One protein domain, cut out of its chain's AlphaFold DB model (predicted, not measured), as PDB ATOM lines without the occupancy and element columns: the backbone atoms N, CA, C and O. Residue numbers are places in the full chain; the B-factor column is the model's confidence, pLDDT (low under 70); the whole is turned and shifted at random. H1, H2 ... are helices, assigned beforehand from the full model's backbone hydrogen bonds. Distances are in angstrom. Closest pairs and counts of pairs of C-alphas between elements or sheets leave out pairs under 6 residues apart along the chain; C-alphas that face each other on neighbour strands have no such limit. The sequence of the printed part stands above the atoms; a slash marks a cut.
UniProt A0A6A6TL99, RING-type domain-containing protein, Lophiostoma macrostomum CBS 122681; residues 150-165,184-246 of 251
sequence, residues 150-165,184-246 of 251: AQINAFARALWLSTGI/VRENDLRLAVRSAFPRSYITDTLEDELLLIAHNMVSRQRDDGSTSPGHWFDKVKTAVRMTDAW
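AT A GLANCE: This is residues 150 to 165 and 184 to 246 of the 251 residues of the protein "RING-type domain-containing protein" of Lophiostoma macrostomum CBS 122681 (UniProt A0A6A6TL99). Four mostly crossed helices pack in a closed ring of contacts: long H3 makes one side, H2 and H4 pack on it, and H1 bridges H2 and H4. The printed part has 79 residues, 59 of them in the four named helices, H1 to H4 in order along the chain, with no named strand; its class is all helix, and it is compact, with a radius of gyration of the C-alphas of 11.7 A and spans of 35 by 25 by 19 A.

HOW THE PARTS SIT: H1, residues 150 to 163, touches H2, residues 186 to 196, at a shallow tilt of 30 degrees; closest C-alphas Ala 158 and Ala 192, 4.7 A. H2 touches H3, residues 204 to 223, by H3's residues 207 to 215 alone; closest C-alphas Val 193 and Glu 207, 6.5 A. H3 and H4, residues 229 to 242, form a hairpin; closest C-alphas Ile 213 and Ala 239, 6.8 A. H1 touches H4 with residues 152 to 156 alone; closest C-alphas Ala 156 and Phe 233, 6.0 A. H2 and H4 are apart. Every O i to N i+4 pair is within hydrogen-bond range in H1, H2 and H4, and 15 of 16 in H3.

IN THESE COORDINATES: H1 begins at C-alpha 150 (115.865, 61.257, 135.211) and H4 ends at C-alpha 242 (126.192, 74.885, 134.304). H1 is 19.7 A, H3 29.3 A and H4 19.8 A long.

THE WHOLE: Residues 166 to 183 are not printed; C-alphas 165 and 184 are 10.0 A apart. Confidence is under 70 at residues 164 to 165, 200, 220 to 230 and 242 to 246.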
ATOM      1  N   ALA A 150     115.560  62.641 134.853       79.31
ATOM      2  CA  ALA A 150     115.865  61.257 135.211       79.31
ATOM      3  C   ALA A 150     117.327  60.859 134.954       79.31
ATOM      4  O   ALA A 150     117.953  60.194 135.775       79.31
ATOM      5  N   GLN A 151     117.908  61.302 133.838       81.12
ATOM      6  CA  GLN A 151     119.314  61.068 133.499       81.12
ATOM      7  C   GLN A 151     120.278  61.782 134.461       81.12
ATOM      8  O   GLN A 151     121.255  61.186 134.916       81.12
ATOM      9  N   ILE A 152     119.982  63.032 134.829       82.75
ATOM     10  CA  ILE A 152     120.760  63.793 135.819       82.75
ATOM     11  C   ILE A 152     120.600  63.172 137.219       82.75
ATOM     12  O   ILE A 152     121.583  63.024 137.946       82.75
ATOM     13  N   ASN A 153     119.384  62.749 137.578       80.50
ATOM     14  CA  ASN A 153     119.090  62.050 138.829       80.50
ATOM     15  C   ASN A 153     119.857  60.717 138.912       80.50
ATOM     16  O   ASN A 153     120.520  60.460 139.916       80.50
ATOM     17  N   ALA A 154     119.836  59.892 137.859       82.88
ATOM     18  CA  ALA A 154     120.579  58.632 137.790       82.88
ATOM     19  C   ALA A 154     122.094  58.837 137.968       82.88
ATOM     20  O   ALA A 154     122.720  58.113 138.745       82.88
ATOM     21  N   PHE A 155     122.665  59.861 137.327       85.38
ATOM     22  CA  PHE A 155     124.075  60.225 137.492       85.38
ATOM     23  C   PHE A 155     124.408  60.659 138.924       85.38
ATOM     24  O   PHE A 155     125.352  60.130 139.512       85.38
ATOM     25  N   ALA A 156     123.601  61.539 139.529       83.75
ATOM     26  CA  ALA A 156     123.792  61.956 140.918       83.75
ATOM     27  C   ALA A 156     123.730  60.766 141.898       83.75
ATOM     28  O   ALA A 156     124.576  60.658 142.787       83.75
ATOM     29  N   ARG A 157     122.795  59.821 141.700       80.06
ATOM     30  CA  ARG A 157     122.715  58.575 142.487       80.06
ATOM     31  C   ARG A 157     123.966  57.717 142.339       80.06
ATOM     32  O   ARG A 157     124.526  57.296 143.347       80.06
ATOM     33  N   ALA A 158     124.373  57.430 141.104       84.00
ATOM     34  CA  ALA A 158     125.508  56.557 140.831       84.00
ATOM     35  C   ALA A 158     126.805  57.148 141.402       84.00
ATOM     36  O   ALA A 158     127.582  56.434 142.035       84.00
ATOM     37  N   LEU A 159     126.986  58.465 141.260       82.50
ATOM     38  CA  LEU A 159     128.102  59.191 141.847       82.50
ATOM     39  C   LEU A 159     128.083  59.096 143.381       82.50
ATOM     40  O   LEU A 159     129.059  58.624 143.950       82.50
ATOM     41  N   TRP A 160     126.972  59.434 144.045       77.94
ATOM     42  CA  TRP A 160     126.839  59.342 145.512       77.94
ATOM     43  C   TRP A 160     127.120  57.932 146.062       77.94
ATOM     44  O   TRP A 160     127.740  57.773 147.115       77.94
ATOM     45  N   LEU A 161     126.680  56.894 145.345       76.06
ATOM     46  CA  LEU A 161     126.898  55.498 145.732       76.06
ATOM     47  C   LEU A 161     128.358  55.053 145.547       76.06
ATOM     48  O   LEU A 161     128.866  54.331 146.403       76.06
ATOM     49  N   SER A 162     129.046  55.503 144.489       74.25
ATOM     50  CA  SER A 162     130.488  55.257 144.314       74.25
ATOM     51  C   SER A 162     131.364  56.083 145.262       74.25
ATOM     52  O   SER A 162     132.465  55.645 145.594       74.25
ATOM     53  N   THR A 163     130.923  57.269 145.699       71.31
ATOM     54  CA  THR A 163     131.745  58.171 146.529       71.31
ATOM     55  C   THR A 163     131.640  57.893 148.024       71.31
ATOM     56  O   THR A 163     132.540  58.267 148.771       71.31
ATOM     57  N   GLY A 164     130.617  57.150 148.456       62.28
ATOM     58  CA  GLY A 164     130.771  56.202 149.563       62.28
ATOM     59  C   GLY A 164     131.151  56.801 150.922       62.28
ATOM     60  O   GLY A 164     131.992  56.230 151.611       62.28
ATOM     61  N   ILE A 165     130.459  57.879 151.319       54.28
ATOM     62  CA  ILE A 165     130.569  58.616 152.597       54.28
ATOM     63  C   ILE A 165     131.672  59.693 152.622       54.28
ATOM     64  O   ILE A 165     132.837  59.432 152.899       54.28
ATOM     65  N   VAL A 184     138.335  58.083 146.590       71.81
ATOM     66  CA  VAL A 184     137.527  57.594 145.461       71.81
ATOM     67  C   VAL A 184     138.465  57.452 144.267       71.81
ATOM     68  O   VAL A 184     139.254  58.365 144.002       71.81
ATOM     69  N   ARG A 185     138.442  56.316 143.566       81.88
ATOM     70  CA  ARG A 185     139.372  56.057 142.459       81.88
ATOM     71  C   ARG A 185     138.731  56.445 141.132       81.88
ATOM     72  O   ARG A 185     137.525  56.323 140.945       81.88
ATOM     73  N   GLU A 186     139.578  56.803 140.174       83.50
ATOM     74  CA  GLU A 186     139.239  57.057 138.766       83.50
ATOM     75  C   GLU A 186     138.214  56.055 138.189       83.50
ATOM     76  O   GLU A 186     137.206  56.424 137.587       83.50
ATOM     77  N   ASN A 187     138.448  54.760 138.425       83.81
ATOM     78  CA  ASN A 187     137.598  53.685 137.913       83.81
ATOM     79  C   ASN A 187     136.231  53.609 138.612       83.81
ATOM     80  O   ASN A 187     135.270  53.160 137.992       83.81
ATOM     81  N   ASP A 188     136.124  54.065 139.862       82.06
ATOM     82  CA  ASP A 188     134.864  54.096 140.613       82.06
ATOM     83  C   ASP A 188     133.952  55.218 140.078       82.06
ATOM     84  O   ASP A 188     132.728  55.060 140.022       82.06
ATOM     85  N   LEU A 189     134.560  56.317 139.601       84.94
ATOM     86  CA  LEU A 189     133.884  57.401 138.883       84.94
ATOM     87  C   LEU A 189     133.495  56.986 137.459       84.94
ATOM     88  O   LEU A 189     132.341  57.184 137.080       84.94
ATOM     89  N   ARG A 190     134.385  56.330 136.694       87.31
ATOM     90  CA  ARG A 190     134.011  55.749 135.385       87.31
ATOM     91  C   ARG A 190     132.865  54.755 135.518       87.31
ATOM     92  O   ARG A 190     131.931  54.795 134.722       87.31
ATOM     93  N   LEU A 191     132.878  53.906 136.543       83.00
ATOM     94  CA  LEU A 191     131.783  52.970 136.791       83.00
ATOM     95  C   LEU A 191     130.483  53.690 137.194       83.00
ATOM     96  O   LEU A 191     129.418  53.311 136.706       83.00
ATOM     97  N   ALA A 192     130.552  54.755 138.005       84.62
ATOM     98  CA  ALA A 192     129.391  55.593 138.321       84.62
ATOM     99  C   ALA A 192     128.768  56.186 137.050       84.62
ATOM    100  O   ALA A 192     127.603  55.918 136.757       84.62
ATOM    101  N   VAL A 193     129.559  56.909 136.250       87.50
ATOM    102  CA  VAL A 193     129.118  57.510 134.982       87.50
ATOM    103  C   VAL A 193     128.513  56.438 134.064       87.50
ATOM    104  O   VAL A 193     127.350  56.540 133.681       87.50
ATOM    105  N   ARG A 194     129.237  55.351 133.777       85.25
ATOM    106  CA  ARG A 194     128.784  54.291 132.853       85.25
ATOM    107  C   ARG A 194     127.594  53.466 133.354       85.25
ATOM    108  O   ARG A 194     126.969  52.787 132.544       85.25
ATOM    109  N   SER A 195     127.283  53.490 134.652       81.12
ATOM    110  CA  SER A 195     126.099  52.817 135.214       81.12
ATOM    111  C   SER A 195     124.836  53.684 135.191       81.12
ATOM    112  O   SER A 195     123.732  53.143 135.183       81.12
ATOM    113  N   ALA A 196     124.982  55.010 135.120       81.94
ATOM    114  CA  ALA A 196     123.864  55.951 135.055       81.94
ATOM    115  C   ALA A 196     123.221  56.065 133.658       81.94
ATOM    116  O   ALA A 196     122.102  56.565 133.540       81.94
ATOM    117  N   PHE A 197     123.906  55.604 132.604       81.56
ATOM    118  CA  PHE A 197     123.485  55.781 131.211       81.56
ATOM    119  C   PHE A 197     123.466  54.465 130.424       81.56
ATOM    120  O   PHE A 197     124.393  53.662 130.542       81.56
ATOM    121  N   PRO A 198     122.469  54.245 129.544       75.19
ATOM    122  CA  PRO A 198     122.518  53.155 128.575       75.19
ATOM    123  C   PRO A 198     123.766  53.248 127.688       75.19
ATOM    124  O   PRO A 198     124.123  54.331 127.221       75.19
ATOM    125  N   ARG A 199     124.375  52.099 127.361       70.50
ATOM    126  CA  ARG A 199     125.542  52.003 126.454       70.50
ATOM    127  C   ARG A 199     125.306  52.578 125.048       70.50
ATOM    128  O   ARG A 199     126.262  52.829 124.332       70.50
ATOM    129  N   SER A 200     124.048  52.768 124.651       67.00
ATOM    130  CA  SER A 200     123.639  53.413 123.397       67.00
ATOM    131  C   SER A 200     123.557  54.945 123.471       67.00
ATOM    132  O   SER A 200     123.428  55.588 122.430       67.00
ATOM    133  N   TYR A 201     123.601  55.527 124.674       70.19
ATOM    134  CA  TYR A 201     123.496  56.970 124.920       70.19
ATOM    135  C   TYR A 201     124.845  57.593 125.308       70.19
ATOM    136  O   TYR A 201     125.153  58.697 124.867       70.19
ATOM    137  N   ILE A 202     125.664  56.890 126.098       76.88
ATOM    138  CA  ILE A 202     126.996  57.366 126.488       76.88
ATOM    139  C   ILE A 202     128.009  57.223 125.339       76.88
ATOM    140  O   ILE A 202     128.312  56.120 124.890       76.88
ATOM    141  N   THR A 203     128.523  58.355 124.856       79.69
ATOM    142  CA  THR A 203     129.707  58.437 123.984       79.69
ATOM    143  C   THR A 203     130.949  58.716 124.823       79.69
ATOM    144  O   THR A 203     130.824  59.254 125.920       79.69
ATOM    145  N   ASP A 204     132.146  58.436 124.307       73.94
ATOM    146  CA  ASP A 204     133.398  58.674 125.050       73.94
ATOM    147  C   ASP A 204     133.535  60.155 125.467       73.94
ATOM    148  O   ASP A 204     133.784  60.463 126.627       73.94
ATOM    149  N   THR A 205     133.186  61.078 124.563       76.69
ATOM    150  CA  THR A 205     133.114  62.528 124.834       76.69
ATOM    151  C   THR A 205     132.128  62.918 125.940       76.69
ATOM    152  O   THR A 205     132.313  63.939 126.593       76.69
ATOM    153  N   LEU A 206     131.060  62.139 126.134       78.19
ATOM    154  CA  LEU A 206     130.070  62.361 127.187       78.19
ATOM    155  C   LEU A 206     130.526  61.720 128.506       78.19
ATOM    156  O   LEU A 206     130.262  62.268 129.573       78.19
ATOM    157  N   GLU A 207     131.238  60.592 128.440       84.00
ATOM    158  CA  GLU A 207     131.893  59.991 129.601       84.00
ATOM    159  C   GLU A 207     132.924  60.958 130.203       84.00
ATOM    160  O   GLU A 207     132.869  61.209 131.403       84.00
ATOM    161  N   ASP A 208     133.778  61.574 129.380       80.94
ATOM    162  CA  ASP A 208     134.814  62.515 129.832       80.94
ATOM    163  C   ASP A 208     134.246  63.815 130.445       80.94
ATOM    164  O   ASP A 208     134.689  64.236 131.516       80.94
ATOM    165  N   GLU A 209     133.215  64.422 129.843       82.88
ATOM    166  CA  GLU A 209     132.517  65.591 130.419       82.88
ATOM    167  C   GLU A 209     131.880  65.268 131.786       82.88
ATOM    168  O   GLU A 209     132.007  66.026 132.754       82.88
ATOM    169  N   LEU A 210     131.215  64.114 131.901       85.44
ATOM    170  CA  LEU A 210     130.575  63.685 133.148       85.44
ATOM    171  C   LEU A 210     131.592  63.256 134.214       85.44
ATOM    172  O   LEU A 210     131.347  63.469 135.403       85.44
ATOM    173  N   LEU A 211     132.748  62.717 133.815       87.38
ATOM    174  CA  LEU A 211     133.884  62.483 134.708       87.38
ATOM    175  C   LEU A 211     134.431  63.793 135.270       87.38
ATOM    176  O   LEU A 211     134.622  63.895 136.483       87.38
ATOM    177  N   LEU A 212     134.626  64.815 134.433       83.75
ATOM    178  CA  LEU A 212     135.096  66.122 134.893       83.75
ATOM    179  C   LEU A 212     134.131  66.732 135.924       83.75
ATOM    180  O   LEU A 212     134.572  67.258 136.952       83.75
ATOM    181  N   ILE A 213     132.818  66.598 135.717       84.50
ATOM    182  CA  ILE A 213     131.810  66.981 136.719       84.50
ATOM    183  C   ILE A 213     131.958  66.126 137.990       84.50
ATOM    184  O   ILE A 213     131.999  66.680 139.091       84.50
ATOM    185  N   ALA A 214     132.097  64.804 137.864       86.31
ATOM    186  CA  ALA A 214     132.260  63.892 138.994       86.31
ATOM    187  C   ALA A 214     133.479  64.243 139.874       86.31
ATOM    188  O   ALA A 214     133.328  64.387 141.088       86.31
ATOM    189  N   HIS A 215     134.658  64.473 139.285       84.69
ATOM    190  CA  HIS A 215     135.865  64.894 140.012       84.69
ATOM    191  C   HIS A 215     135.667  66.209 140.776       84.69
ATOM    192  O   HIS A 215     136.070  66.318 141.937       84.69
ATOM    193  N   ASN A 216     135.018  67.194 140.148       82.81
ATOM    194  CA  ASN A 216     134.735  68.485 140.774       82.81
ATOM    195  C   ASN A 216     133.751  68.350 141.948       82.81
ATOM    196  O   ASN A 216     133.938  68.993 142.982       82.81
ATOM    197  N   MET A 217     132.731  67.497 141.820       80.62
ATOM    198  CA  MET A 217     131.758  67.245 142.888       80.62
ATOM    199  C   MET A 217     132.378  66.492 144.071       80.62
ATOM    200  O   MET A 217     132.135  66.875 145.212       80.62
ATOM    201  N   VAL A 218     133.228  65.488 143.826       77.19
ATOM    202  CA  VAL A 218     133.938  64.753 144.895       77.19
ATOM    203  C   VAL A 218     134.935  65.637 145.629       77.19
ATOM    204  O   VAL A 218     134.991  65.600 146.856       77.19
ATOM    205  N   SER A 219     135.690  66.454 144.891       76.38
ATOM    206  CA  SER A 219     136.635  67.405 145.485       76.38
ATOM    207  C   SER A 219     135.904  68.370 146.421       76.38
ATOM    208  O   SER A 219     136.211  68.418 147.604       76.38
ATOM    209  N   ARG A 220     134.843  69.033 145.937       68.06
ATOM    210  CA  ARG A 220     134.057  69.977 146.752       68.06
ATOM    211  C   ARG A 220     133.328  69.316 147.919       68.06
ATOM    212  O   ARG A 220     133.229  69.924 148.978       68.06
ATOM    213  N   GLN A 221     132.861  68.074 147.774       67.00
ATOM    214  CA  GLN A 221     132.211  67.336 148.864       67.00
ATOM    215  C   GLN A 221     133.144  67.134 150.072       67.00
ATOM    216  O   GLN A 221     132.661  67.026 151.198       67.00
ATOM    217  N   ARG A 222     134.467  67.109 149.856       61.66
ATOM    218  CA  ARG A 222     135.477  67.020 150.923       61.66
ATOM    219  C   ARG A 222     135.623  68.323 151.717       61.66
ATOM    220  O   ARG A 222     135.940  68.261 152.901       61.66
ATOM    221  N   ASP A 223     135.374  69.458 151.070       58.06
ATOM    222  CA  ASP A 223     135.604  70.796 151.624       58.06
ATOM    223  C   ASP A 223     134.315  71.416 152.204       58.06
ATOM    224  O   ASP A 223     134.354  72.111 153.215       58.06
ATOM    225  N   ASP A 224     133.158  71.140 151.588       57.66
ATOM    226  CA  ASP A 224     131.849  71.723 151.933       57.66
ATOM    227  C   ASP A 224     131.264  71.233 153.276       57.66
ATOM    228  O   ASP A 224     130.320  71.841 153.783       57.66
ATOM    229  N   GLY A 225     131.704  70.077 153.795       53.44
ATOM    230  CA  GLY A 225     131.160  69.433 155.008       53.44
ATOM    231  C   GLY A 225     129.660  69.076 154.970       53.44
ATOM    232  O   GLY A 225     129.098  68.620 155.963       53.44
ATOM    233  N   SER A 226     128.976  69.303 153.845       51.62
ATOM    234  CA  SER A 226     127.514  69.259 153.760       51.62
ATOM    235  C   SER A 226     127.007  67.824 153.595       51.62
ATOM    236  O   SER A 226     126.937  67.288 152.489       51.62
ATOM    237  N   THR A 227     126.641  67.205 154.718       52.97
ATOM    238  CA  THR A 227     126.250  65.788 154.813       52.97
ATOM    239  C   THR A 227     124.864  65.466 154.235       52.97
ATOM    240  O   THR A 227     124.576  64.304 153.950       52.97
ATOM    241  N   SER A 228     124.002  66.473 154.039       61.50
ATOM    242  CA  SER A 228     122.617  66.298 153.582       61.50
ATOM    243  C   SER A 228     122.533  65.889 152.101       61.50
ATOM    244  O   SER A 228     122.915  66.685 151.232       61.50
ATOM    245  N   PRO A 229     121.963  64.708 151.768       63.06
ATOM    246  CA  PRO A 229     121.896  64.236 150.387       63.06
ATOM    247  C   PRO A 229     121.139  65.186 149.453       63.06
ATOM    248  O   PRO A 229     121.583  65.402 148.333       63.06
ATOM    249  N   GLY A 230     120.032  65.796 149.895       66.25
ATOM    250  CA  GLY A 230     119.221  66.678 149.041       66.25
ATOM    251  C   GLY A 230     120.019  67.865 148.492       66.25
ATOM    252  O   GLY A 230     120.088  68.067 147.282       66.25
ATOM    253  N   HIS A 231     120.718  68.577 149.379       70.88
ATOM    254  CA  HIS A 231     121.547  69.730 149.017       70.88
ATOM    255  C   HIS A 231     122.722  69.345 148.102       70.88
ATOM    256  O   HIS A 231     123.030  70.064 147.150       70.88
ATOM    257  N   TRP A 232     123.352  68.186 148.334       75.06
ATOM    258  CA  TRP A 232     124.403  67.680 147.447       75.06
ATOM    259  C   TRP A 232     123.851  67.285 146.066       75.06
ATOM    260  O   TRP A 232     124.437  67.644 145.045       75.06
ATOM    261  N   PHE A 233     122.688  66.627 146.002       78.06
ATOM    262  CA  PHE A 233     122.025  66.294 144.736       78.06
ATOM    263  C   PHE A 233     121.683  67.555 143.931       78.06
ATOM    264  O   PHE A 233     121.869  67.569 142.714       78.06
ATOM    265  N   ASP A 234     121.236  68.631 144.582       76.69
ATOM    266  CA  ASP A 234     120.955  69.903 143.908       76.69
ATOM    267  C   ASP A 234     122.231  70.622 143.435       76.69
ATOM    268  O   ASP A 234     122.227  71.217 142.351       76.69
ATOM    269  N   LYS A 235     123.359  70.478 144.147       79.06
ATOM    270  CA  LYS A 235     124.685  70.886 143.643       79.06
ATOM    271  C   LYS A 235     125.082  70.106 142.380       79.06
ATOM    272  O   LYS A 235     125.495  70.739 141.408       79.06
ATOM    273  N   VAL A 236     124.882  68.782 142.325       78.94
ATOM    274  CA  VAL A 236     125.157  67.979 141.110       78.94
ATOM    275  C   VAL A 236     124.245  68.385 139.947       78.94
ATOM    276  O   VAL A 236     124.739  68.636 138.848       78.94
ATOM    277  N   LYS A 237     122.930  68.531 140.177       80.00
ATOM    278  CA  LYS A 237     121.983  69.025 139.154       80.00
ATOM    279  C   LYS A 237     122.403  70.394 138.616       80.00
ATOM    280  O   LYS A 237     122.298  70.638 137.417       80.00
ATOM    281  N   THR A 238     122.885  71.278 139.489       81.31
ATOM    282  CA  THR A 238     123.369  72.613 139.113       81.31
ATOM    283  C   THR A 238     124.654  72.528 138.290       81.31
ATOM    284  O   THR A 238     124.729  73.167 137.247       81.31
ATOM    285  N   ALA A 239     125.621  71.692 138.679       80.25
ATOM    286  CA  ALA A 239     126.864  71.498 137.930       80.25
ATOM    287  C   ALA A 239     126.612  70.983 136.500       80.25
ATOM    288  O   ALA A 239     127.145  71.545 135.548       80.25
ATOM    289  N   VAL A 240     125.728  69.988 136.340       78.06
ATOM    290  CA  VAL A 240     125.341  69.434 135.024       78.06
ATOM    291  C   VAL A 240     124.537  70.433 134.174       78.06
ATOM    292  O   VAL A 240     124.577  70.372 132.951       78.06
ATOM    293  N   ARG A 241     123.830  71.386 134.797       72.94
ATOM    294  CA  ARG A 241     123.161  72.504 134.099       72.94
ATOM    295  C   ARG A 241     124.099  73.675 133.777       72.94
ATOM    296  O   ARG A 241     123.752  74.516 132.953       72.94
ATOM    297  N   MET A 242     125.247  73.773 134.450       68.19
ATOM    298  CA  MET A 242     126.192  74.885 134.304       68.19
ATOM    299  C   MET A 242     127.260  74.656 133.235       68.19
ATOM    300  O   MET A 242     127.797  75.647 132.740       68.19
ATOM    301  N   THR A 243     127.561  73.411 132.858       67.06
ATOM    302  CA  THR A 243     128.517  73.105 131.784       67.06
ATOM    303  C   THR A 243     128.021  73.620 130.430       67.06
ATOM    304  O   THR A 243     126.937  73.276 129.959       67.06
ATOM    305  N   ASP A 244     128.827  74.466 129.784       52.25
ATOM    306  CA  ASP A 244     128.465  75.168 128.543       52.25
ATOM    307  C   ASP A 244     128.176  74.238 127.353       52.25
ATOM    308  O   ASP A 244     127.422  74.621 126.460       52.25
ATOM    309  N   ALA A 245     128.657  72.990 127.390       50.31
ATOM    310  CA  ALA A 245     128.329  71.933 126.428       50.31
ATOM    311  C   ALA A 245     126.813  71.677 126.252       50.31
ATOM    312  O   ALA A 245     126.400  71.109 125.241       50.31
ATOM    313  N   TRP A 246     125.984  72.110 127.212       52.22
ATOM    314  CA  TRP A 246     124.536  71.867 127.255       52.22
ATOM    315  C   TRP A 246     123.685  73.136 127.122       52.22
ATOM    316  O   TRP A 246     122.453  73.052 127.084       52.22
TER     317      TRP A 246